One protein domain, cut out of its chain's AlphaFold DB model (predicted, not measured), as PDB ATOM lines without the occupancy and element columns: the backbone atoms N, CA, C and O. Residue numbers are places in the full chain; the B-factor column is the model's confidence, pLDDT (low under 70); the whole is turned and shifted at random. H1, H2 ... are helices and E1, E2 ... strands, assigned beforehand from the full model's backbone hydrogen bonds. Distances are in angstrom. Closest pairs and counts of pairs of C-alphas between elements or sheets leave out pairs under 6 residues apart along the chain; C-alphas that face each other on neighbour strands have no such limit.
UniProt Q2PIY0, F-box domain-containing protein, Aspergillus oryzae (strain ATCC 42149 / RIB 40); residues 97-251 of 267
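Overview. This is residues 97 to 251 of the 267 residues of the protein "F-box domain-containing protein" of Aspergillus oryzae (strain ATCC 42149 / RIB 40) (UniProt Q2PIY0). Three small, twisted sheets make a stack: the four strands E4 to E7 form the middle sheet, E8 to E10 cover one face of it, and E1 to E3 overlap it only in part, reaching out past one end. Beyond the other end, the stretch from E5 to E6 runs far out to two short helices, H1 and H2, which adds to the length of the whole. The printed part has 155 residues, with ten named strands and two named helices in the order E1 E2 E3 E4 E5 H1 H2 E6 E7 E8 E9 E10, and its class is mostly strand. The sheets, in the orders E4 E5 E6 E7, E1 E2 E3 and E8 E9 E10, are antiparallel throughout. The whole is compact by its radius of gyration of the C-alphas, 17.0 A, yet elongated in outline, with spans of 59 by 35 by 28 A.

Arrangement. Begin with the largest sheet, strongly twisted, where E4, residues 145 to 154, and E5, residues 159 to 168, form a hairpin with N 148 and O 165 at 2.9 A. E5 and E6, residues 192 to 199, are antiparallel neighbours, with N 162 and O 196 at 2.8 A. E6 forms a hairpin with the edge strand E7, residues 208 to 211, where N 195 and O 210 are 2.8 A apart. Face to face with this sheet is a meander, each strand the antiparallel neighbour of the one before: E8, residues 218 to 227, E9, residues 230 to 237, and E10, residues 244 to 250. In it look for N 221 and O 234 at 2.8 A, and N 235 and O 245 at 2.8 A. These two sheets have 46 pairs of C-alphas within 10 A, and their strands stand at 34 degrees; the closest C-alphas of E4 and E8 are those of Ala 153 and Ala 224, 5.9 A apart. E4 bends by 56 degrees at residue 151, and E8 by 68 degrees at residue 221. A second meander, E1, residues 110 to 114, E2, residues 121 to 127, and E3, residues 130 to 137, is also face to face with the largest sheet, with 21 such pairs and strands at 30 degrees; together they are a stack of sheets, three in turn. Here N 113 and O 122 are 2.9 A apart, and N 123 and O 135 2.8 A. H1, residues 174 to 177, and H2, residues 179 to 187, are on none of the three sheets, and are close but not clearly touching, the closest C-alphas being those of Ser 176 and Lys 182, 6.0 A apart. Every O i to N i+4 pair of H2 is within hydrogen-bond range; H1 is too short for such a pair.

Along the chain. Find C-alpha 145 at (133.634, -83.074, 39.993); from there E4 runs 25.9 A to C-alpha 154. E5 spans 27.0 A, E6 22.6 A and E7 10.3 A. E8 spans 24.2 A, E9 22.8 A and E10 19.8 A, the last ending with C-alpha 250 at (127.936, -56.785, 28.782). E1 begins with C-alpha 110 at (111.337, -65.053, 45.362) and spans 13.2 A, E2 19.3 A and E3 20.6 A. H2 spans 12.4 A and H1 6.4 A.

Size, cuts and confidence. Look at Asn 128 and Pro 179 for the two C-alphas farthest apart, 60.0 A. The printed part has no cut, and no link between named elements is long. The mean pLDDT of the printed part is 84.0; residues 106 to 108, 141 to 142, 170 to 177, 179 to 189 and 203 to 206 are under 70.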
ATOM      1  N   ASP A  97     123.765 -71.134  53.128       95.06
ATOM      2  CA  ASP A  97     124.848 -70.297  52.643       95.06
ATOM      3  C   ASP A  97     124.282 -68.936  52.234       95.06
ATOM      4  O   ASP A  97     123.787 -68.729  51.126       95.06
ATOM      5  N   VAL A  98     124.333 -67.995  53.177       92.38
ATOM      6  CA  VAL A  98     123.807 -66.638  52.988       92.38
ATOM      7  C   VAL A  98     124.533 -65.905  51.859       92.38
ATOM      8  O   VAL A  98     123.911 -65.096  51.183       92.38
ATOM      9  N   LYS A  99     125.824 -66.184  51.631       93.44
ATOM     10  CA  LYS A  99     126.595 -65.501  50.584       93.44
ATOM     11  C   LYS A  99     126.210 -66.011  49.201       93.44
ATOM     12  O   LYS A  99     126.131 -65.220  48.268       93.44
ATOM     13  N   ALA A 100     125.958 -67.310  49.078       95.75
ATOM     14  CA  ALA A 100     125.519 -67.919  47.830       95.75
ATOM     15  C   ALA A 100     124.031 -67.677  47.523       95.75
ATOM     16  O   ALA A 100     123.618 -67.791  46.371       95.75
ATOM     17  N   SER A 101     123.227 -67.328  48.529       95.75
ATOM     18  CA  SER A 101     121.783 -67.107  48.396       95.75
ATOM     19  C   SER A 101     121.434 -65.674  47.978       95.75
ATOM     20  O   SER A 101     122.179 -64.734  48.248       95.75
ATOM     21  N   SER A 102     120.269 -65.487  47.356       94.19
ATOM     22  CA  SER A 102     119.789 -64.167  46.933       94.19
ATOM     23  C   SER A 102     118.268 -64.026  46.999       94.19
ATOM     24  O   SER A 102     117.519 -65.005  47.041       94.19
ATOM     25  N   LEU A 103     117.817 -62.771  47.021       91.62
ATOM     26  CA  LEU A 103     116.413 -62.370  47.002       91.62
ATOM     27  C   LEU A 103     116.133 -61.608  45.704       91.62
ATOM     28  O   LEU A 103     116.854 -60.670  45.365       91.62
ATOM     29  N   ALA A 104     115.078 -62.003  44.999       88.75
ATOM     30  CA  ALA A 104     114.601 -61.307  43.818       88.75
ATOM     31  C   ALA A 104     114.005 -59.940  44.198       88.75
ATOM     32  O   ALA A 104     113.286 -59.846  45.196       88.75
ATOM     33  N   PRO A 105     114.213 -58.896  43.380       74.00
ATOM     34  CA  PRO A 105     113.678 -57.556  43.635       74.00
ATOM     35  C   PRO A 105     112.156 -57.415  43.395       74.00
ATOM     36  O   PRO A 105     111.646 -56.298  43.410       74.00
ATOM     37  N   SER A 106     111.419 -58.508  43.154       69.50
ATOM     38  CA  SER A 106     110.005 -58.488  42.743       69.50
ATOM     39  C   SER A 106     109.003 -58.455  43.908       69.50
ATOM     40  O   SER A 106     109.310 -58.836  45.037       69.50
ATOM     41  N   GLU A 107     107.760 -58.039  43.616       62.34
ATOM     42  CA  GLU A 107     106.651 -57.990  44.589       62.34
ATOM     43  C   GLU A 107     106.329 -59.364  45.199       62.34
ATOM     44  O   GLU A 107     105.955 -59.481  46.367       62.34
ATOM     45  N   HIS A 108     106.521 -60.429  44.420       64.00
ATOM     46  CA  HIS A 108     106.406 -61.809  44.871       64.00
ATOM     47  C   HIS A 108     107.782 -62.307  45.300       64.00
ATOM     48  O   HIS A 108     108.394 -63.096  44.578       64.00
ATOM     49  N   GLN A 109     108.257 -61.813  46.451       79.69
ATOM     50  CA  GLN A 109     109.558 -62.125  47.056       79.69
ATOM     51  C   GLN A 109     109.949 -63.588  46.789       79.69
ATOM     52  O   GLN A 109     109.401 -64.537  47.364       79.69
ATOM     53  N   THR A 110     110.843 -63.757  45.819       90.06
ATOM     54  CA  THR A 110     111.337 -65.053  45.362       90.06
ATOM     55  C   THR A 110     112.771 -65.179  45.836       90.06
ATOM     56  O   THR A 110     113.561 -64.253  45.690       90.06
ATOM     57  N   PHE A 111     113.104 -66.313  46.427       92.75
ATOM     58  CA  PHE A 111     114.381 -66.552  47.078       92.75
ATOM     59  C   PHE A 111     115.106 -67.657  46.325       92.75
ATOM     60  O   PHE A 111     114.519 -68.708  46.075       92.75
ATOM     61  N   ALA A 112     116.374 -67.437  46.004       95.00
ATOM     62  CA  ALA A 112     117.292 -68.498  45.619       95.00
ATOM     63  C   ALA A 112     118.113 -68.859  46.853       95.00
ATOM     64  O   ALA A 112     118.972 -68.089  47.278       95.00
ATOM     65  N   LEU A 113     117.801 -70.001  47.460       95.75
ATOM     66  CA  LEU A 113     118.469 -70.486  48.660       95.75
ATOM     67  C   LEU A 113     119.452 -71.595  48.300       95.75
ATOM     68  O   LEU A 113     119.112 -72.539  47.585       95.75
ATOM     69  N   VAL A 114     120.660 -71.481  48.835       95.81
ATOM     70  CA  VAL A 114     121.739 -72.458  48.690       95.81
ATOM     71  C   VAL A 114     122.130 -72.932  50.080       95.81
ATOM     72  O   VAL A 114     122.295 -72.115  50.985       95.81
ATOM     73  N   TYR A 115     122.285 -74.239  50.273       95.06
ATOM     74  CA  TYR A 115     122.788 -74.783  51.536       95.06
ATOM     75  C   TYR A 115     124.287 -75.048  51.450       95.06
ATOM     76  O   TYR A 115     124.798 -75.464  50.414       95.06
ATOM     77  N   LYS A 116     124.996 -74.847  52.561       93.19
ATOM     78  CA  LYS A 116     126.441 -75.082  52.635       93.19
ATOM     79  C   LYS A 116     126.779 -76.527  52.275       93.19
ATOM     80  O   LYS A 116     126.202 -77.452  52.839       93.19
ATOM     81  N   GLY A 117     127.740 -76.705  51.370       88.94
ATOM     82  CA  GLY A 117     128.175 -78.022  50.894       88.94
ATOM     83  C   GLY A 117     127.222 -78.688  49.896       88.94
ATOM     84  O   GLY A 117     127.467 -79.828  49.510       88.94
ATOM     85  N   HIS A 118     126.158 -78.001  49.471       91.19
ATOM     86  CA  HIS A 118     125.246 -78.476  48.438       91.19
ATOM     87  C   HIS A 118     125.393 -77.656  47.158       91.19
ATOM     88  O   HIS A 118     125.585 -76.443  47.187       91.19
ATOM     89  N   GLU A 119     125.263 -78.342  46.026       91.31
ATOM     90  CA  GLU A 119     125.322 -77.741  44.690       91.31
ATOM     91  C   GLU A 119     123.937 -77.311  44.166       91.31
ATOM     92  O   GLU A 119     123.834 -76.543  43.211       91.31
ATOM     93  N   ASP A 120     122.870 -77.810  44.796       92.44
ATOM     94  CA  ASP A 120     121.485 -77.554  44.411       92.44
ATOM     95  C   ASP A 120     121.012 -76.177  44.901       92.44
ATOM     96  O   ASP A 120     121.237 -75.789  46.051       92.44
ATOM     97  N   ILE A 121     120.263 -75.477  44.048       94.62
ATOM     98  CA  ILE A 121     119.666 -74.176  44.362       94.62
ATOM     99  C   ILE A 121     118.158 -74.352  44.490       94.62
ATOM    100  O   ILE A 121     117.476 -74.765  43.550       94.62
ATOM    101  N   GLN A 122     117.614 -74.013  45.655       94.56
ATOM    102  CA  GLN A 122     116.185 -74.098  45.921       94.56
ATOM    103  C   GLN A 122     115.521 -72.743  45.713       94.56
ATOM    104  O   GLN A 122     115.823 -71.767  46.397       94.56
ATOM    105  N   LEU A 123     114.584 -72.700  44.771       93.94
ATOM    106  CA  LEU A 123     113.765 -71.530  44.507       93.94
ATOM    107  C   LEU A 123     112.510 -71.580  45.361       93.94
ATOM    108  O   LEU A 123     111.653 -72.446  45.170       93.94
ATOM    109  N   PHE A 124     112.387 -70.620  46.265       93.12
ATOM    110  CA  PHE A 124     111.214 -70.438  47.103       93.12
ATOM    111  C   PHE A 124     110.467 -69.164  46.737       93.12
ATOM    112  O   PHE A 124     111.047 -68.210  46.231       93.12
ATOM    113  N   ARG A 125     109.179 -69.121  47.055       91.19
ATOM    114  CA  ARG A 125     108.378 -67.898  47.041       91.19
ATOM    115  C   ARG A 125     107.650 -67.769  48.365       91.19
ATOM    116  O   ARG A 125     107.146 -68.769  48.879       91.19
ATOM    117  N   THR A 126     107.555 -66.557  48.893       87.44
ATOM    118  CA  THR A 126     106.672 -66.300  50.031       87.44
ATOM    119  C   THR A 126     105.266 -65.968  49.559       87.44
ATOM    120  O   THR A 126     105.065 -65.022  48.799       87.44
ATOM    121  N   GLU A 127     104.286 -66.710  50.054       85.38
ATOM    122  CA  GLU A 127     102.864 -66.448  49.843       85.38
ATOM    123  C   GLU A 127     102.164 -66.566  51.203       85.38
ATOM    124  O   GLU A 127     102.331 -67.566  51.901       85.38
ATOM    125  N   ASN A 128     101.413 -65.539  51.616       83.12
ATOM    126  CA  ASN A 128     100.685 -65.508  52.897       83.12
ATOM    127  C   ASN A 128     101.555 -65.820  54.135       83.12
ATOM    128  O   ASN A 128     101.125 -66.520  55.050       83.12
ATOM    129  N   GLY A 129     102.801 -65.333  54.155       80.94
ATOM    130  CA  GLY A 129     103.742 -65.583  55.255       80.94
ATOM    131  C   GLY A 129     104.279 -67.018  55.322       80.94
ATOM    132  O   GLY A 129     104.919 -67.376  56.303       80.94
ATOM    133  N   GLN A 130     104.033 -67.840  54.297       85.94
ATOM    134  CA  GLN A 130     104.568 -69.193  54.167       85.94
ATOM    135  C   GLN A 130     105.589 -69.260  53.037       85.94
ATOM    136  O   GLN A 130     105.434 -68.608  52.006       85.94
ATOM    137  N   LEU A 131     106.619 -70.081  53.226       89.44
ATOM    138  CA  LEU A 131     107.646 -70.331  52.227       89.44
ATOM    139  C   LEU A 131     107.249 -71.545  51.375       89.44
ATOM    140  O   LEU A 131     107.185 -72.667  51.874       89.44
ATOM    141  N   GLN A 132     106.987 -71.336  50.088       91.31
ATOM    142  CA  GLN A 132     106.645 -72.405  49.151       91.31
ATOM    143  C   GLN A 132     107.815 -72.714  48.224       91.31
ATOM    144  O   GLN A 132     108.307 -71.822  47.531       91.31
ATOM    145  N   LEU A 133     108.227 -73.981  48.159       91.56
ATOM    146  CA  LEU A 133     109.216 -74.437  47.184       91.56
ATOM    147  C   LEU A 133     108.591 -74.423  45.781       91.56
ATOM    148  O   LEU A 133     107.591 -75.095  45.538       91.56
ATOM    149  N   LYS A 134     109.187 -73.672  44.855       91.00
ATOM    150  CA  LYS A 134     108.758 -73.597  43.451       91.00
ATOM    151  C   LYS A 134     109.583 -74.513  42.557       91.00
ATOM    152  O   LYS A 134     109.031 -75.168  41.677       91.00
ATOM    153  N   ALA A 135     110.896 -74.566  42.767       89.81
ATOM    154  CA  ALA A 135     111.779 -75.396  41.960       89.81
ATOM    155  C   ALA A 135     113.086 -75.724  42.688       89.81
ATOM    156  O   ALA A 135     113.491 -75.036  43.621       89.81
ATOM    157  N   CYS A 136     113.756 -76.766  42.209       91.56
ATOM    158  CA  CYS A 136     115.133 -77.089  42.552       91.56
ATOM    159  C   CYS A 136     115.944 -77.071  41.254       91.56
ATOM    160  O   CYS A 136     115.615 -77.804  40.314       91.56
ATOM    161  N   LEU A 137     116.940 -76.192  41.180       89.62
ATOM    162  CA  LEU A 137     117.882 -76.119  40.073       89.62
ATOM    163  C   LEU A 137     119.105 -76.946  40.441       89.62
ATOM    164  O   LEU A 137     119.731 -76.711  41.472       89.62
ATOM    165  N   LYS A 138     119.431 -77.904  39.577       86.94
ATOM    166  CA  LYS A 138     120.623 -78.734  39.713       86.94
ATOM    167  C   LYS A 138     121.686 -78.253  38.736       86.94
ATOM    168  O   LYS A 138     121.327 -77.913  37.603       86.94
ATOM    169  N   PRO A 139     122.969 -78.253  39.120       79.56
ATOM    170  CA  PRO A 139     124.036 -77.896  38.202       79.56
ATOM    171  C   PRO A 139     124.076 -78.883  37.034       79.56
ATOM    172  O   PRO A 139     123.997 -80.103  37.204       79.56
ATOM    173  N   GLN A 140     124.227 -78.354  35.825       72.88
ATOM    174  CA  GLN A 140     124.465 -79.174  34.644       72.88
ATOM    175  C   GLN A 140     125.936 -79.603  34.631       72.88
ATOM    176  O   GLN A 140     126.816 -78.812  34.296       72.88
ATOM    177  N   ARG A 141     126.215 -80.850  35.026       68.44
ATOM    178  CA  ARG A 141     127.564 -81.428  34.973       68.44
ATOM    179  C   ARG A 141     127.731 -82.283  33.724       68.44
ATOM    180  O   ARG A 141     126.963 -83.213  33.501       68.44
ATOM    181  N   LEU A 142     128.772 -81.987  32.949       66.12
ATOM    182  CA  LEU A 142     129.239 -82.846  31.855       66.12
ATOM    183  C   LEU A 142     130.354 -83.801  32.305       66.12
ATOM    184  O   LEU A 142     130.612 -84.793  31.631       66.12
ATOM    185  N   GLN A 143     131.016 -83.508  33.429       71.56
ATOM    186  CA  GLN A 143     132.164 -84.259  33.939       71.56
ATOM    187  C   GLN A 143     132.064 -84.483  35.458       71.56
ATOM    188  O   GLN A 143     131.441 -83.668  36.150       71.56
ATOM    189  N   PRO A 144     132.680 -85.559  35.991       79.06
ATOM    190  CA  PRO A 144     132.802 -85.774  37.429       79.06
ATOM    191  C   PRO A 144     133.570 -84.637  38.110       79.06
ATOM    192  O   PRO A 144     134.646 -84.235  37.664       79.06
ATOM    193  N   GLY A 145     133.012 -84.123  39.200       83.44
ATOM    194  CA  GLY A 145     133.634 -83.074  39.993       83.44
ATOM    195  C   GLY A 145     132.683 -82.465  41.012       83.44
ATOM    196  O   GLY A 145     131.483 -82.774  41.045       83.44
ATOM    197  N   VAL A 146     133.240 -81.580  41.831       88.00
ATOM    198  CA  VAL A 146     132.518 -80.826  42.856       88.00
ATOM    199  C   VAL A 146     132.133 -79.466  42.291       88.00
ATOM    200  O   VAL A 146     132.977 -78.763  41.735       88.00
ATOM    201  N   VAL A 147     130.858 -79.103  42.430       90.00
ATOM    202  CA  VAL A 147     130.358 -77.762  42.120       90.00
ATOM    203  C   VAL A 147     130.071 -77.040  43.427       90.00
ATOM    204  O   VAL A 147     129.314 -77.525  44.262       90.00
ATOM    205  N   GLU A 148     130.661 -75.866  43.583       93.12
ATOM    206  CA  GLU A 148     130.372 -74.940  44.668       93.12
ATOM    207  C   GLU A 148     129.641 -73.727  44.092       93.12
ATOM    208  O   GLU A 148     130.153 -73.046  43.201       93.12
ATOM    209  N   VAL A 149     128.439 -73.439  44.594       95.06
ATOM    210  CA  VAL A 149     127.721 -72.215  44.231       95.06
ATOM    211  C   VAL A 149     128.283 -71.069  45.063       95.06
ATOM    212  O   VAL A 149     128.125 -71.039  46.279       95.06
ATOM    213  N   LEU A 150     128.943 -70.118  44.406       95.38
ATOM    214  CA  LEU A 150     129.598 -68.995  45.066       95.38
ATOM    215  C   LEU A 150     128.612 -67.863  45.332       95.38
ATOM    216  O   LEU A 150     128.560 -67.344  46.443       95.38
ATOM    217  N   ARG A 151     127.851 -67.448  44.315       96.81
ATOM    218  CA  ARG A 151     126.892 -66.333  44.383       96.81
ATOM    219  C   ARG A 151     125.707 -66.606  43.468       96.81
ATOM    220  O   ARG A 151     125.866 -67.200  42.404       96.81
ATOM    221  N   THR A 152     124.544 -66.093  43.843       96.19
ATOM    222  CA  THR A 152     123.378 -66.029  42.959       96.19
ATOM    223  C   THR A 152     122.860 -64.601  42.871       96.19
ATOM    224  O   THR A 152     123.037 -63.818  43.802       96.19
ATOM    225  N   ALA A 153     122.258 -64.242  41.741       95.31
ATOM    226  CA  ALA A 153     121.622 -62.944  41.555       95.31
ATOM    227  C   ALA A 153     120.464 -63.061  40.565       95.31
ATOM    228  O   ALA A 153     120.600 -63.681  39.511       95.31
ATOM    229  N   PHE A 154     119.332 -62.449  40.894       93.50
ATOM    230  CA  PHE A 154     118.230 -62.297  39.951       93.50
ATOM    231  C   PHE A 154     118.491 -61.101  39.036       93.50
ATOM    232  O   PHE A 154     119.029 -60.092  39.490       93.50
ATOM    233  N   ASP A 155     118.094 -61.212  37.773       91.19
ATOM    234  CA  ASP A 155     117.997 -60.068  36.865       91.19
ATOM    235  C   ASP A 155     116.545 -59.577  36.733       91.19
ATOM    236  O   ASP A 155     115.616 -60.162  37.296       91.19
ATOM    237  N   ALA A 156     116.349 -58.475  36.008       88.62
ATOM    238  CA  ALA A 156     115.025 -57.910  35.755       88.62
ATOM    239  C   ALA A 156     114.186 -58.701  34.728       88.62
ATOM    240  O   ALA A 156     112.998 -58.428  34.584       88.62
ATOM    241  N   ASP A 157     114.780 -59.673  34.031       87.25
ATOM    242  CA  ASP A 157     114.191 -60.432  32.920       87.25
ATOM    243  C   ASP A 157     113.876 -61.886  33.336       87.25
ATOM    244  O   ASP A 157     114.063 -62.829  32.554       87.25
ATOM    245  N   ASP A 158     113.462 -62.077  34.595       86.44
ATOM    246  CA  ASP A 158     113.155 -63.376  35.216       86.44
ATOM    247  C   ASP A 158     114.270 -64.430  35.044       86.44
ATOM    248  O   ASP A 158     114.028 -65.633  34.883       86.44
ATOM    249  N   GLY A 159     115.524 -63.982  35.050       89.75
ATOM    250  CA  GLY A 159     116.713 -64.817  35.033       89.75
ATOM    251  C   GLY A 159     117.337 -64.966  36.412       89.75
ATOM    252  O   GLY A 159     117.347 -64.035  37.217       89.75
ATOM    253  N   LEU A 160     117.917 -66.138  36.662       92.94
ATOM    254  CA  LEU A 160     118.806 -66.370  37.794       92.94
ATOM    255  C   LEU A 160     120.226 -66.600  37.288       92.94
ATOM    256  O   LEU A 160     120.511 -67.603  36.631       92.94
ATOM    257  N   TYR A 161     121.119 -65.693  37.647       94.25
ATOM    258  CA  TYR A 161     122.549 -65.870  37.500       94.25
ATOM    259  C   TYR A 161     123.111 -66.667  38.672       94.25
ATOM    260  O   TYR A 161     122.781 -66.416  39.831       94.25
ATOM    261  N   VAL A 162     123.978 -67.619  38.355       94.69
ATOM    262  CA  VAL A 162     124.610 -68.548  39.286       94.69
ATOM    263  C   VAL A 162     126.097 -68.561  38.986       94.69
ATOM    264  O   VAL A 162     126.535 -69.115  37.979       94.69
ATOM    265  N   LEU A 163     126.871 -67.912  39.848       95.31
ATOM    266  CA  LEU A 163     128.322 -67.955  39.798       95.31
ATOM    267  C   LEU A 163     128.778 -69.170  40.590       95.31
ATOM    268  O   LEU A 163     128.489 -69.272  41.784       95.31
ATOM    269  N   GLN A 164     129.479 -70.083  39.934       93.25
ATOM    270  CA  GLN A 164     129.883 -71.343  40.536       93.25
ATOM    271  C   GLN A 164     131.329 -71.692  40.204       93.25
ATOM    272  O   GLN A 164     131.873 -71.293  39.173       93.25
ATOM    273  N   ARG A 165     131.944 -72.445  41.108       91.75
ATOM    274  CA  ARG A 165     133.282 -73.005  40.968       91.75
ATOM    275  C   ARG A 165     133.151 -74.493  40.729       91.75
ATOM    276  O   ARG A 165     132.480 -75.186  41.487       91.75
ATOM    277  N   PHE A 166     133.782 -74.981  39.674       88.94
ATOM    278  CA  PHE A 166     133.905 -76.410  39.428       88.94
ATOM    279  C   PHE A 166     135.329 -76.857  39.699       88.94
ATOM    280  O   PHE A 166     136.270 -76.349  39.090       88.94
ATOM    281  N   THR A 167     135.464 -77.848  40.566       87.44
ATOM    282  CA  THR A 167     136.730 -78.515  40.844       87.44
ATOM    283  C   THR A 167     136.620 -79.943  40.338       87.44
ATOM    284  O   THR A 167     135.805 -80.726  40.833       87.44
ATOM    285  N   SER A 168     137.417 -80.273  39.321       81.44
ATOM    286  CA  SER A 168     137.463 -81.634  38.787       81.44
ATOM    287  C   SER A 168     137.965 -82.594  39.863       81.44
ATOM    288  O   SER A 168     138.943 -82.309  40.549       81.44
ATOM    289  N   THR A 169     137.295 -83.736  40.000       70.50
ATOM    290  CA  THR A 169     137.725 -84.836  40.877       70.50
ATOM    291  C   THR A 169     138.346 -85.969  40.073       70.50
ATOM    292  O   THR A 169     138.281 -87.113  40.513       70.50
ATOM    293  N   ALA A 170     138.851 -85.694  38.864       63.56
ATOM    294  CA  ALA A 170     139.470 -86.719  38.036       63.56
ATOM    295  C   ALA A 170     140.543 -87.456  38.851       63.56
ATOM    296  O   ALA A 170     141.543 -86.862  39.252       63.56
ATOM    297  N   GLU A 171     140.302 -88.742  39.114       54.34
ATOM    298  CA  GLU A 171     141.350 -89.647  39.564       54.34
ATOM    299  C   GLU A 171     142.451 -89.637  38.505       54.34
ATOM    300  O   GLU A 171     142.167 -89.538  37.306       54.34
ATOM    301  N   GLU A 172     143.702 -89.697  38.953       52.62
ATOM    302  CA  GLU A 172     144.883 -89.759  38.101       52.62
ATOM    303  C   GLU A 172     144.747 -90.924  37.106       52.62
ATOM    304  O   GLU A 172     145.087 -92.069  37.392       52.62
ATOM    305  N   SER A 173     144.214 -90.647  35.914       54.94
ATOM    306  CA  SER A 173     144.288 -91.571  34.786       54.94
ATOM    307  C   SER A 173     145.766 -91.848  34.498       54.94
ATOM    308  O   SER A 173     146.554 -90.930  34.663       54.94
ATOM    309  N   PRO A 174     146.181 -93.015  33.991       54.69
ATOM    310  CA  PRO A 174     147.593 -93.272  33.673       54.69
ATOM    311  C   PRO A 174     148.217 -92.256  32.684       54.69
ATOM    312  O   PRO A 174     149.436 -92.101  32.659       54.69
ATOM    313  N   ASP A 175     147.399 -91.509  31.932       56.41
ATOM    314  CA  ASP A 175     147.824 -90.395  31.067       56.41
ATOM    315  C   ASP A 175     148.104 -89.078  31.828       56.41
ATOM    316  O   ASP A 175     148.660 -88.133  31.264       56.41
ATOM    317  N   SER A 176     147.782 -88.999  33.124       57.19
ATOM    318  CA  SER A 176     148.069 -87.850  33.995       57.19
ATOM    319  C   SER A 176     149.564 -87.665  34.253       57.19
ATOM    320  O   SER A 176     149.965 -86.621  34.751       57.19
ATOM    321  N   GLU A 177     150.402 -88.636  33.876       59.47
ATOM    322  CA  GLU A 177     151.864 -88.558  33.906       59.47
ATOM    323  C   GLU A 177     152.438 -87.591  32.857       59.47
ATOM    324  O   GLU A 177     153.552 -87.086  33.027       59.47
ATOM    325  N   HIS A 178     151.684 -87.304  31.788       70.69
ATOM    326  CA  HIS A 178     152.160 -86.480  30.685       70.69
ATOM    327  C   HIS A 178     152.376 -85.022  31.141       70.69
ATOM    328  O   HIS A 178     151.468 -84.417  31.718       70.69
ATOM    329  N   PRO A 179     153.533 -84.394  30.857       66.75
ATOM    330  CA  PRO A 179     153.904 -83.098  31.434       66.75
ATOM    331  C   PRO A 179     152.919 -81.971  31.094       66.75
ATOM    332  O   PRO A 179     152.629 -81.133  31.943       66.75
ATOM    333  N   PHE A 180     152.332 -81.987  29.893       60.97
ATOM    334  CA  PHE A 180     151.312 -81.008  29.494       60.97
ATOM    335  C   PHE A 180     149.971 -81.224  30.210       60.97
ATOM    336  O   PHE A 180     149.249 -80.266  30.466       60.97
ATOM    337  N   ILE A 181     149.663 -82.471  30.570       62.56
ATOM    338  CA  ILE A 181     148.458 -82.832  31.318       62.56
ATOM    339  C   ILE A 181     148.655 -82.457  32.794       62.56
ATOM    340  O   ILE A 181     147.808 -81.763  33.350       62.56
ATOM    341  N   LYS A 182     149.818 -82.759  33.395       62.94
ATOM    342  CA  LYS A 182     150.201 -82.290  34.745       62.94
ATOM    343  C   LYS A 182     150.156 -80.769  34.863       62.94
ATOM    344  O   LYS A 182     149.609 -80.240  35.827       62.94
ATOM    345  N   GLN A 183     150.709 -80.055  33.884       58.28
ATOM    346  CA  GLN A 183     150.715 -78.594  33.891       58.28
ATOM    347  C   GLN A 183     149.297 -78.019  33.752       58.28
ATOM    348  O   GLN A 183     148.944 -77.101  34.492       58.28
ATOM    349  N   ALA A 184     148.458 -78.597  32.885       59.91
ATOM    350  CA  ALA A 184     147.052 -78.218  32.781       59.91
ATOM    351  C   ALA A 184     146.295 -78.471  34.099       59.91
ATOM    352  O   ALA A 184     145.648 -77.558  34.602       59.91
ATOM    353  N   PHE A 185     146.442 -79.646  34.723       57.25
ATOM    354  CA  PHE A 185     145.794 -79.964  36.004       57.25
ATOM    355  C   PHE A 185     146.258 -79.067  37.159       57.25
ATOM    356  O   PHE A 185     145.426 -78.595  37.935       57.25
ATOM    357  N   ASN A 186     147.556 -78.758  37.246       54.97
ATOM    358  CA  ASN A 186     148.093 -77.869  38.281       54.97
ATOM    359  C   ASN A 186     147.504 -76.452  38.202       54.97
ATOM    360  O   ASN A 186     147.309 -75.815  39.239       54.97
ATOM    361  N   THR A 187     147.164 -75.986  36.996       53.84
ATOM    362  CA  THR A 187     146.584 -74.651  36.760       53.84
ATOM    363  C   THR A 187     145.158 -74.531  37.322       53.84
ATOM    364  O   THR A 187     144.734 -73.442  37.698       53.84
ATOM    365  N   TYR A 188     144.430 -75.645  37.468       56.25
ATOM    366  CA  TYR A 188     143.042 -75.675  37.952       56.25
ATOM    367  C   TYR A 188     142.887 -76.200  39.385       56.25
ATOM    368  O   TYR A 188     141.786 -76.571  39.787       56.25
ATOM    369  N   THR A 189     143.952 -76.214  40.190       61.25
ATOM    370  CA  THR A 189     143.905 -76.693  41.590       61.25
ATOM    371  C   THR A 189     142.882 -75.955  42.462       61.25
ATOM    372  O   THR A 189     142.373 -76.522  43.426       61.25
ATOM    373  N   ARG A 190     142.528 -74.713  42.111       70.25
ATOM    374  CA  ARG A 190     141.474 -73.927  42.774       70.25
ATOM    375  C   ARG A 190     140.093 -74.043  42.132       70.25
ATOM    376  O   ARG A 190     139.166 -73.382  42.588       70.25
ATOM    377  N   GLY A 191     139.938 -74.876  41.111       80.75
ATOM    378  CA  GLY A 191     138.717 -74.976  40.326       80.75
ATOM    379  C   GLY A 191     138.516 -73.791  39.379       80.75
ATOM    380  O   GLY A 191     139.119 -72.729  39.521       80.75
ATOM    381  N   GLN A 192     137.664 -73.989  38.381       87.06
ATOM    382  CA  GLN A 192     137.324 -72.976  37.390       87.06
ATOM    383  C   GLN A 192     136.032 -72.267  37.788       87.06
ATOM    384  O   GLN A 192     135.023 -72.922  38.058       87.06
ATOM    385  N   VAL A 193     136.054 -70.933  37.788       91.12
ATOM    386  CA  VAL A 193     134.869 -70.104  38.026       91.12
ATOM    387  C   VAL A 193     134.167 -69.805  36.704       91.12
ATOM    388  O   VAL A 193     134.793 -69.428  35.711       91.12
ATOM    389  N   TYR A 194     132.852 -69.973  36.698       91.00
ATOM    390  CA  TYR A 194     131.998 -69.657  35.565       91.00
ATOM    391  C   TYR A 194     130.618 -69.230  36.044       91.00
ATOM    392  O   TYR A 194     130.172 -69.552  37.147       91.00
ATOM    393  N   LEU A 195     129.952 -68.464  35.196       93.00
ATOM    394  CA  LEU A 195     128.640 -67.908  35.449       93.00
ATOM    395  C   LEU A 195     127.632 -68.589  34.538       93.00
ATOM    396  O   LEU A 195     127.820 -68.626  33.324       93.00
ATOM    397  N   ILE A 196     126.561 -69.096  35.131       91.50
ATOM    398  CA  ILE A 196     125.421 -69.656  34.421       91.50
ATOM    399  C   ILE A 196     124.217 -68.733  34.577       91.50
ATOM    400  O   ILE A 196     123.905 -68.331  35.693       91.50
ATOM    401  N   ARG A 197     123.481 -68.469  33.493       91.44
ATOM    402  CA  ARG A 197     122.141 -67.866  33.572       91.44
ATOM    403  C   ARG A 197     121.051 -68.903  33.298       91.44
ATOM    404  O   ARG A 197     120.968 -69.433  32.189       91.44
ATOM    405  N   TYR A 198     120.174 -69.129  34.274       88.69
ATOM    406  CA  TYR A 198     118.946 -69.914  34.133       88.69
ATOM    407  C   TYR A 198     117.758 -69.004  33.816       88.69
ATOM    408  O   TYR A 198     117.573 -67.978  34.465       88.69
ATOM    409  N   SER A 199     116.929 -69.390  32.845       87.56
ATOM    410  CA  SER A 199     115.619 -68.769  32.614       87.56
ATOM    411  C   SER A 199     114.591 -69.386  33.557       87.56
ATOM    412  O   SER A 199     114.447 -70.611  33.603       87.56
ATOM    413  N   LEU A 200     113.875 -68.558  34.319       84.69
ATOM    414  CA  LEU A 200     112.816 -69.031  35.215       84.69
ATOM    415  C   LEU A 200     111.468 -69.178  34.497       84.69
ATOM    416  O   LEU A 200     110.582 -69.867  35.002       84.69
ATOM    417  N   GLN A 201     111.323 -68.576  33.311       80.38
ATOM    418  CA  GLN A 201     110.116 -68.663  32.484       80.38
ATOM    419  C   GLN A 201     110.086 -69.936  31.627       80.38
ATOM    420  O   GLN A 201     109.030 -70.541  31.452       80.38
ATOM    421  N   SER A 202     111.240 -70.365  31.103       72.31
ATOM    422  CA  SER A 202     111.336 -71.524  30.215       72.31
ATOM    423  C   SER A 202     112.542 -72.390  30.550       72.31
ATOM    424  O   SER A 202     113.690 -71.974  30.431       72.31
ATOM    425  N   ARG A 203     112.287 -73.663  30.875       65.50
ATOM    426  CA  ARG A 203     113.346 -74.674  31.053       65.50
ATOM    427  C   ARG A 203     114.077 -75.034  29.755       65.50
ATOM    428  O   ARG A 203     115.087 -75.724  29.818       65.50
ATOM    429  N   GLN A 204     113.538 -74.635  28.604       60.19
ATOM    430  CA  GLN A 204     114.098 -74.939  27.286       60.19
ATOM    431  C   GLN A 204     115.020 -73.831  26.767       60.19
ATOM    432  O   GLN A 204     115.647 -74.016  25.725       60.19
ATOM    433  N   ASP A 205     115.114 -72.694  27.466       62.75
ATOM    434  CA  ASP A 205     116.014 -71.623  27.050       62.75
ATOM    435  C   ASP A 205     117.477 -72.073  27.141       62.75
ATOM    436  O   ASP A 205     117.868 -72.729  28.113       62.75
ATOM    437  N   PRO A 206     118.311 -71.700  26.153       60.84
ATOM    438  CA  PRO A 206     119.719 -72.043  26.172       60.84
ATOM    439  C   PRO A 206     120.384 -71.419  27.396       60.84
ATOM    440  O   PRO A 206     120.328 -70.205  27.619       60.84
ATOM    441  N   VAL A 207     121.033 -72.279  28.173       72.75
ATOM    442  CA  VAL A 207     121.841 -71.893  29.323       72.75
ATOM    443  C   VAL A 207     123.059 -71.132  28.807       72.75
ATOM    444  O   VAL A 207     123.864 -71.675  28.051       72.75
ATOM    445  N   ARG A 208     123.188 -69.856  29.185       75.19
ATOM    446  CA  ARG A 208     124.389 -69.071  28.866       75.19
ATOM    447  C   ARG A 208     125.457 -69.368  29.904       75.19
ATOM    448  O   ARG A 208     125.156 -69.356  31.096       75.19
ATOM    449  N   VAL A 209     126.674 -69.616  29.432       84.00
ATOM    450  CA  VAL A 209     127.843 -69.897  30.266       84.00
ATOM    451  C   VAL A 209     128.931 -68.879  29.940       84.00
ATOM    452  O   VAL A 209     129.318 -68.748  28.780       84.00
ATOM    453  N   CYS A 210     129.423 -68.169  30.952       87.50
ATOM    454  CA  CYS A 210     130.560 -67.254  30.841       87.50
ATOM    455  C   CYS A 210     131.720 -67.762  31.700       87.50
ATOM    456  O   CYS A 210     131.501 -68.194  32.829       87.50
ATOM    457  N   THR A 211     132.943 -67.693  31.183       89.12
ATOM    458  CA  THR A 211     134.172 -68.054  31.904       89.12
ATOM    459  C   THR A 211     135.032 -66.816  32.139       89.12
ATOM    460  O   THR A 211     134.926 -65.835  31.405       89.12
ATOM    461  N   PHE A 212     135.892 -66.865  33.160       90.75
ATOM    462  CA  PHE A 212     136.720 -65.727  33.575       90.75
ATOM    463  C   PHE A 212     138.206 -66.121  33.656       90.75
ATOM    464  O   PHE A 212     138.759 -66.195  34.751       90.75
ATOM    465  N   PRO A 213     138.860 -66.436  32.521       83.75
ATOM    466  CA  PRO A 213     140.254 -66.888  32.526       83.75
ATOM    467  C   PRO A 213     141.212 -65.835  33.101       83.75
ATOM    468  O   PRO A 213     142.128 -66.193  33.834       83.75
ATOM    469  N   ASP A 214     140.946 -64.552  32.851       86.06
ATOM    470  CA  ASP A 214     141.788 -63.444  33.324       86.06
ATOM    471  C   ASP A 214     141.708 -63.230  34.848       86.06
ATOM    472  O   ASP A 214     142.531 -62.525  35.414       86.06
ATOM    473  N   HIS A 215     140.737 -63.858  35.523       89.12
ATOM    474  CA  HIS A 215     140.493 -63.713  36.962       89.12
ATOM    475  C   HIS A 215     140.793 -65.016  37.723       89.12
ATOM    476  O   HIS A 215     140.238 -65.265  38.792       89.12
ATOM    477  N   ALA A 216     141.666 -65.876  37.184       84.50
ATOM    478  CA  ALA A 216     142.006 -67.167  37.792       84.50
ATOM    479  C   ALA A 216     142.611 -67.047  39.208       84.50
ATOM    480  O   ALA A 216     142.463 -67.954  40.028       84.50
ATOM    481  N   GLU A 217     143.273 -65.924  39.507       87.56
ATOM    482  CA  GLU A 217     143.862 -65.636  40.822       87.56
ATOM    483  C   GLU A 217     142.944 -64.803  41.733       87.56
ATOM    484  O   GLU A 217     143.325 -64.466  42.856       87.56
ATOM    485  N   TYR A 218     141.711 -64.522  41.309       91.00
ATOM    486  CA  TYR A 218     140.758 -63.708  42.058       91.00
ATOM    487  C   TYR A 218     139.602 -64.538  42.621       91.00
ATOM    488  O   TYR A 218     139.164 -65.543  42.062       91.00
ATOM    489  N   GLU A 219     139.076 -64.071  43.746       92.56
ATOM    490  CA  GLU A 219     137.893 -64.595  44.408       92.56
ATOM    491  C   GLU A 219     136.711 -63.638  44.204       92.56
ATOM    492  O   GLU A 219     136.841 -62.436  44.457       92.56
ATOM    493  N   PRO A 220     135.535 -64.128  43.778       94.69
ATOM    494  CA  PRO A 220     134.374 -63.270  43.614       94.69
ATOM    495  C   PRO A 220     133.754 -62.933  44.975       94.69
ATOM    496  O   PRO A 220     133.276 -63.795  45.725       94.69
ATOM    497  N   LEU A 221     133.702 -61.644  45.285       94.12
ATOM    498  CA  LEU A 221     133.111 -61.117  46.508       94.12
ATOM    499  C   LEU A 221     131.609 -60.885  46.375       94.12
ATOM    500  O   LEU A 221     130.859 -61.227  47.295       94.12
ATOM    501  N   ALA A 222     131.162 -60.356  45.239       94.81
ATOM    502  CA  ALA A 222     129.766 -60.011  44.999       94.81
ATOM    503  C   ALA A 222     129.390 -60.190  43.527       94.81
ATOM    504  O   ALA A 222     130.238 -60.081  42.644       94.81
ATOM    505  N   LEU A 223     128.102 -60.433  43.286       96.06
ATOM    506  CA  LEU A 223     127.496 -60.540  41.964       96.06
ATOM    507  C   LEU A 223     126.241 -59.668  41.942       96.06
ATOM    508  O   LEU A 223     125.417 -59.751  42.852       96.06
ATOM    509  N   ALA A 224     126.083 -58.878  40.888       94.50
ATOM    510  CA  ALA A 224     124.854 -58.155  40.597       94.50
ATOM    511  C   ALA A 224     124.473 -58.373  39.135       94.50
ATOM    512  O   ALA A 224     125.335 -58.331  38.261       94.50
ATOM    513  N   ALA A 225     123.190 -58.584  38.863       93.00
ATOM    514  CA  ALA A 225     122.668 -58.723  37.511       93.00
ATOM    515  C   ALA A 225     121.596 -57.659  37.270       93.00
ATOM    516  O   ALA A 225     120.753 -57.417  38.130       93.00
ATOM    517  N   ALA A 226     121.657 -56.999  36.116       91.00
ATOM    518  CA  ALA A 226     120.682 -55.985  35.726       91.00
ATOM    519  C   ALA A 226     119.648 -56.584  34.768       91.00
ATOM    520  O   ALA A 226     118.461 -56.634  35.075       91.00
ATOM    521  N   HIS A 227     120.127 -57.100  33.637       87.38
ATOM    522  CA  HIS A 227     119.320 -57.667  32.557       87.38
ATOM    523  C   HIS A 227     119.956 -58.964  32.048       87.38
ATOM    524  O   HIS A 227     121.038 -59.368  32.493       87.38
ATOM    525  N   ARG A 228     119.311 -59.592  31.062       85.06
ATOM    526  CA  ARG A 228     119.699 -60.867  30.451       85.06
ATOM    527  C   ARG A 228     121.174 -60.980  30.073       85.06
ATOM    528  O   ARG A 228     121.682 -62.094  30.071       85.06
ATOM    529  N   ASP A 229     121.818 -59.853  29.779       86.56
ATOM    530  CA  ASP A 229     123.177 -59.771  29.241       86.56
ATOM    531  C   ASP A 229     124.048 -58.718  29.914       86.56
ATOM    532  O   ASP A 229     125.007 -58.216  29.327       86.56
ATOM    533  N   THR A 230     123.697 -58.317  31.132       92.38
ATOM    534  CA  THR A 230     124.447 -57.296  31.859       92.38
ATOM    535  C   THR A 230     124.530 -57.659  33.325       92.38
ATOM    536  O   THR A 230     123.517 -57.705  34.025       92.38
ATOM    537  N   PHE A 231     125.752 -57.896  33.783       94.31
ATOM    538  CA  PHE A 231     126.053 -58.243  35.163       94.31
ATOM    539  C   PHE A 231     127.400 -57.652  35.569       94.31
ATOM    540  O   PHE A 231     128.247 -57.362  34.727       94.31
ATOM    541  N   ALA A 232     127.604 -57.471  36.866       96.50
ATOM    542  CA  ALA A 232     128.861 -57.018  37.431       96.50
ATOM    543  C   ALA A 232     129.336 -57.997  38.501       96.50
ATOM    544  O   ALA A 232     128.528 -58.529  39.271       96.50
ATOM    545  N   ILE A 233     130.647 -58.216  38.552       97.19
ATOM    546  CA  ILE A 233     131.291 -59.024  39.587       97.19
ATOM    547  C   ILE A 233     132.331 -58.155  40.282       97.19
ATOM    548  O   ILE A 233     133.104 -57.455  39.630       97.19
ATOM    549  N   SER A 234     132.317 -58.188  41.612       96.81
ATOM    550  CA  SER A 234     133.418 -57.668  42.415       96.81
ATOM    551  C   SER A 234     134.388 -58.801  42.701       96.81
ATOM    552  O   SER A 234     133.976 -59.844  43.214       96.81
ATOM    553  N   TRP A 235     135.654 -58.580  42.385       95.94
ATOM    554  CA  TRP A 235     136.741 -59.535  42.525       95.94
ATOM    555  C   TRP A 235     137.738 -59.040  43.567       95.94
ATOM    556  O   TRP A 235     137.952 -57.837  43.702       95.94
ATOM    557  N   GLN A 236     138.346 -59.969  44.299       94.88
ATOM    558  CA  GLN A 236     139.450 -59.699  45.215       94.88
ATOM    559  C   GLN A 236     140.601 -60.635  44.904       94.88
ATOM    560  O   GLN A 236     140.393 -61.844  44.776       94.88
ATOM    561  N   HIS A 237     141.810 -60.093  44.801       92.12
ATOM    562  CA  HIS A 237     142.975 -60.920  44.555       92.12
ATOM    563  C   HIS A 237     143.182 -61.888  45.724       92.12
ATOM    564  O   HIS A 237     143.120 -61.525  46.900       92.12
ATOM    565  N   SER A 238     143.431 -63.157  45.418       87.00
ATOM    566  CA  SER A 238     143.436 -64.204  46.443       87.00
ATOM    567  C   SER A 238     144.577 -64.098  47.450       87.00
ATOM    568  O   SER A 238     144.529 -64.748  48.497       87.00
ATOM    569  N   ARG A 239     145.655 -63.396  47.090       87.50
ATOM    570  CA  ARG A 239     146.850 -63.232  47.929       87.50
ATOM    571  C   ARG A 239     146.978 -61.816  48.483       87.50
ATOM    572  O   ARG A 239     147.576 -61.645  49.539       87.50
ATOM    573  N   GLU A 240     146.398 -60.833  47.801       90.44
ATOM    574  CA  GLU A 240     146.519 -59.413  48.128       90.44
ATOM    575  C   GLU A 240     145.136 -58.861  48.465       90.44
ATOM    576  O   GLU A 240     144.367 -58.466  47.596       90.44
ATOM    577  N   SER A 241     144.791 -58.850  49.754       84.06
ATOM    578  CA  SER A 241     143.438 -58.489  50.197       84.06
ATOM    579  C   SER A 241     143.046 -57.037  49.910       84.06
ATOM    580  O   SER A 241     141.858 -56.721  49.951       84.06
ATOM    581  N   GLU A 242     144.018 -56.157  49.665       89.62
ATOM    582  CA  GLU A 242     143.775 -54.752  49.314       89.62
ATOM    583  C   GLU A 242     143.538 -54.541  47.815       89.62
ATOM    584  O   GLU A 242     143.053 -53.484  47.420       89.62
ATOM    585  N   GLU A 243     143.817 -55.547  46.986       92.25
ATOM    586  CA  GLU A 243     143.572 -55.483  45.555       92.25
ATOM    587  C   GLU A 243     142.169 -56.012  45.242       92.25
ATOM    588  O   GLU A 243     141.859 -57.200  45.393       92.25
ATOM    589  N   TYR A 244     141.297 -55.098  44.824       93.56
ATOM    590  CA  TYR A 244     139.931 -55.399  44.430       93.56
ATOM    591  C   TYR A 244     139.548 -54.634  43.172       93.56
ATOM    592  O   TYR A 244     139.971 -53.501  42.943       93.56
ATOM    593  N   GLU A 245     138.665 -55.235  42.391       95.25
ATOM    594  CA  GLU A 245     138.094 -54.607  41.210       95.25
ATOM    595  C   GLU A 245     136.609 -54.927  41.081       95.25
ATOM    596  O   GLU A 245     136.083 -55.872  41.677       95.25
ATOM    597  N   VAL A 246     135.906 -54.093  40.321       95.50
ATOM    598  CA  VAL A 246     134.506 -54.307  39.964       95.50
ATOM    599  C   VAL A 246     134.410 -54.229  38.454       95.50
ATOM    600  O   VAL A 246     134.618 -53.167  37.869       95.50
ATOM    601  N   VAL A 247     134.084 -55.356  37.832       95.69
ATOM    602  CA  VAL A 247     134.044 -55.484  36.377       95.69
ATOM    603  C   VAL A 247     132.597 -55.615  35.928       95.69
ATOM    604  O   VAL A 247     131.865 -56.485  36.401       95.69
ATOM    605  N   LEU A 248     132.184 -54.732  35.017       95.00
ATOM    606  CA  LEU A 248     130.896 -54.793  34.335       95.00
ATOM    607  C   LEU A 248     131.048 -55.604  33.047       95.00
ATOM    608  O   LEU A 248     131.801 -55.225  32.153       95.00
ATOM    609  N   TYR A 249     130.277 -56.676  32.930       92.75
ATOM    610  CA  TYR A 249     130.210 -57.512  31.744       92.75
ATOM    611  C   TYR A 249     128.924 -57.201  30.987       92.75
ATOM    612  O   TYR A 249     127.830 -57.214  31.556       92.75
ATOM    613  N   ASN A 250     129.059 -56.932  29.692       90.44
ATOM    614  CA  ASN A 250     127.936 -56.785  28.782       90.44
ATOM    615  C   ASN A 250     128.154 -57.649  27.537       90.44
ATOM    616  O   ASN A 250     129.263 -57.735  27.012       90.44
ATOM    617  N   SER A 251     127.102 -58.312  27.052       78.81
ATOM    618  CA  SER A 251     127.172 -58.917  25.722       78.81
ATOM    619  C   SER A 251     126.837 -57.843  24.694       78.81
ATOM    620  O   SER A 251     125.706 -57.351  24.653       78.81
TER     621      SER A 251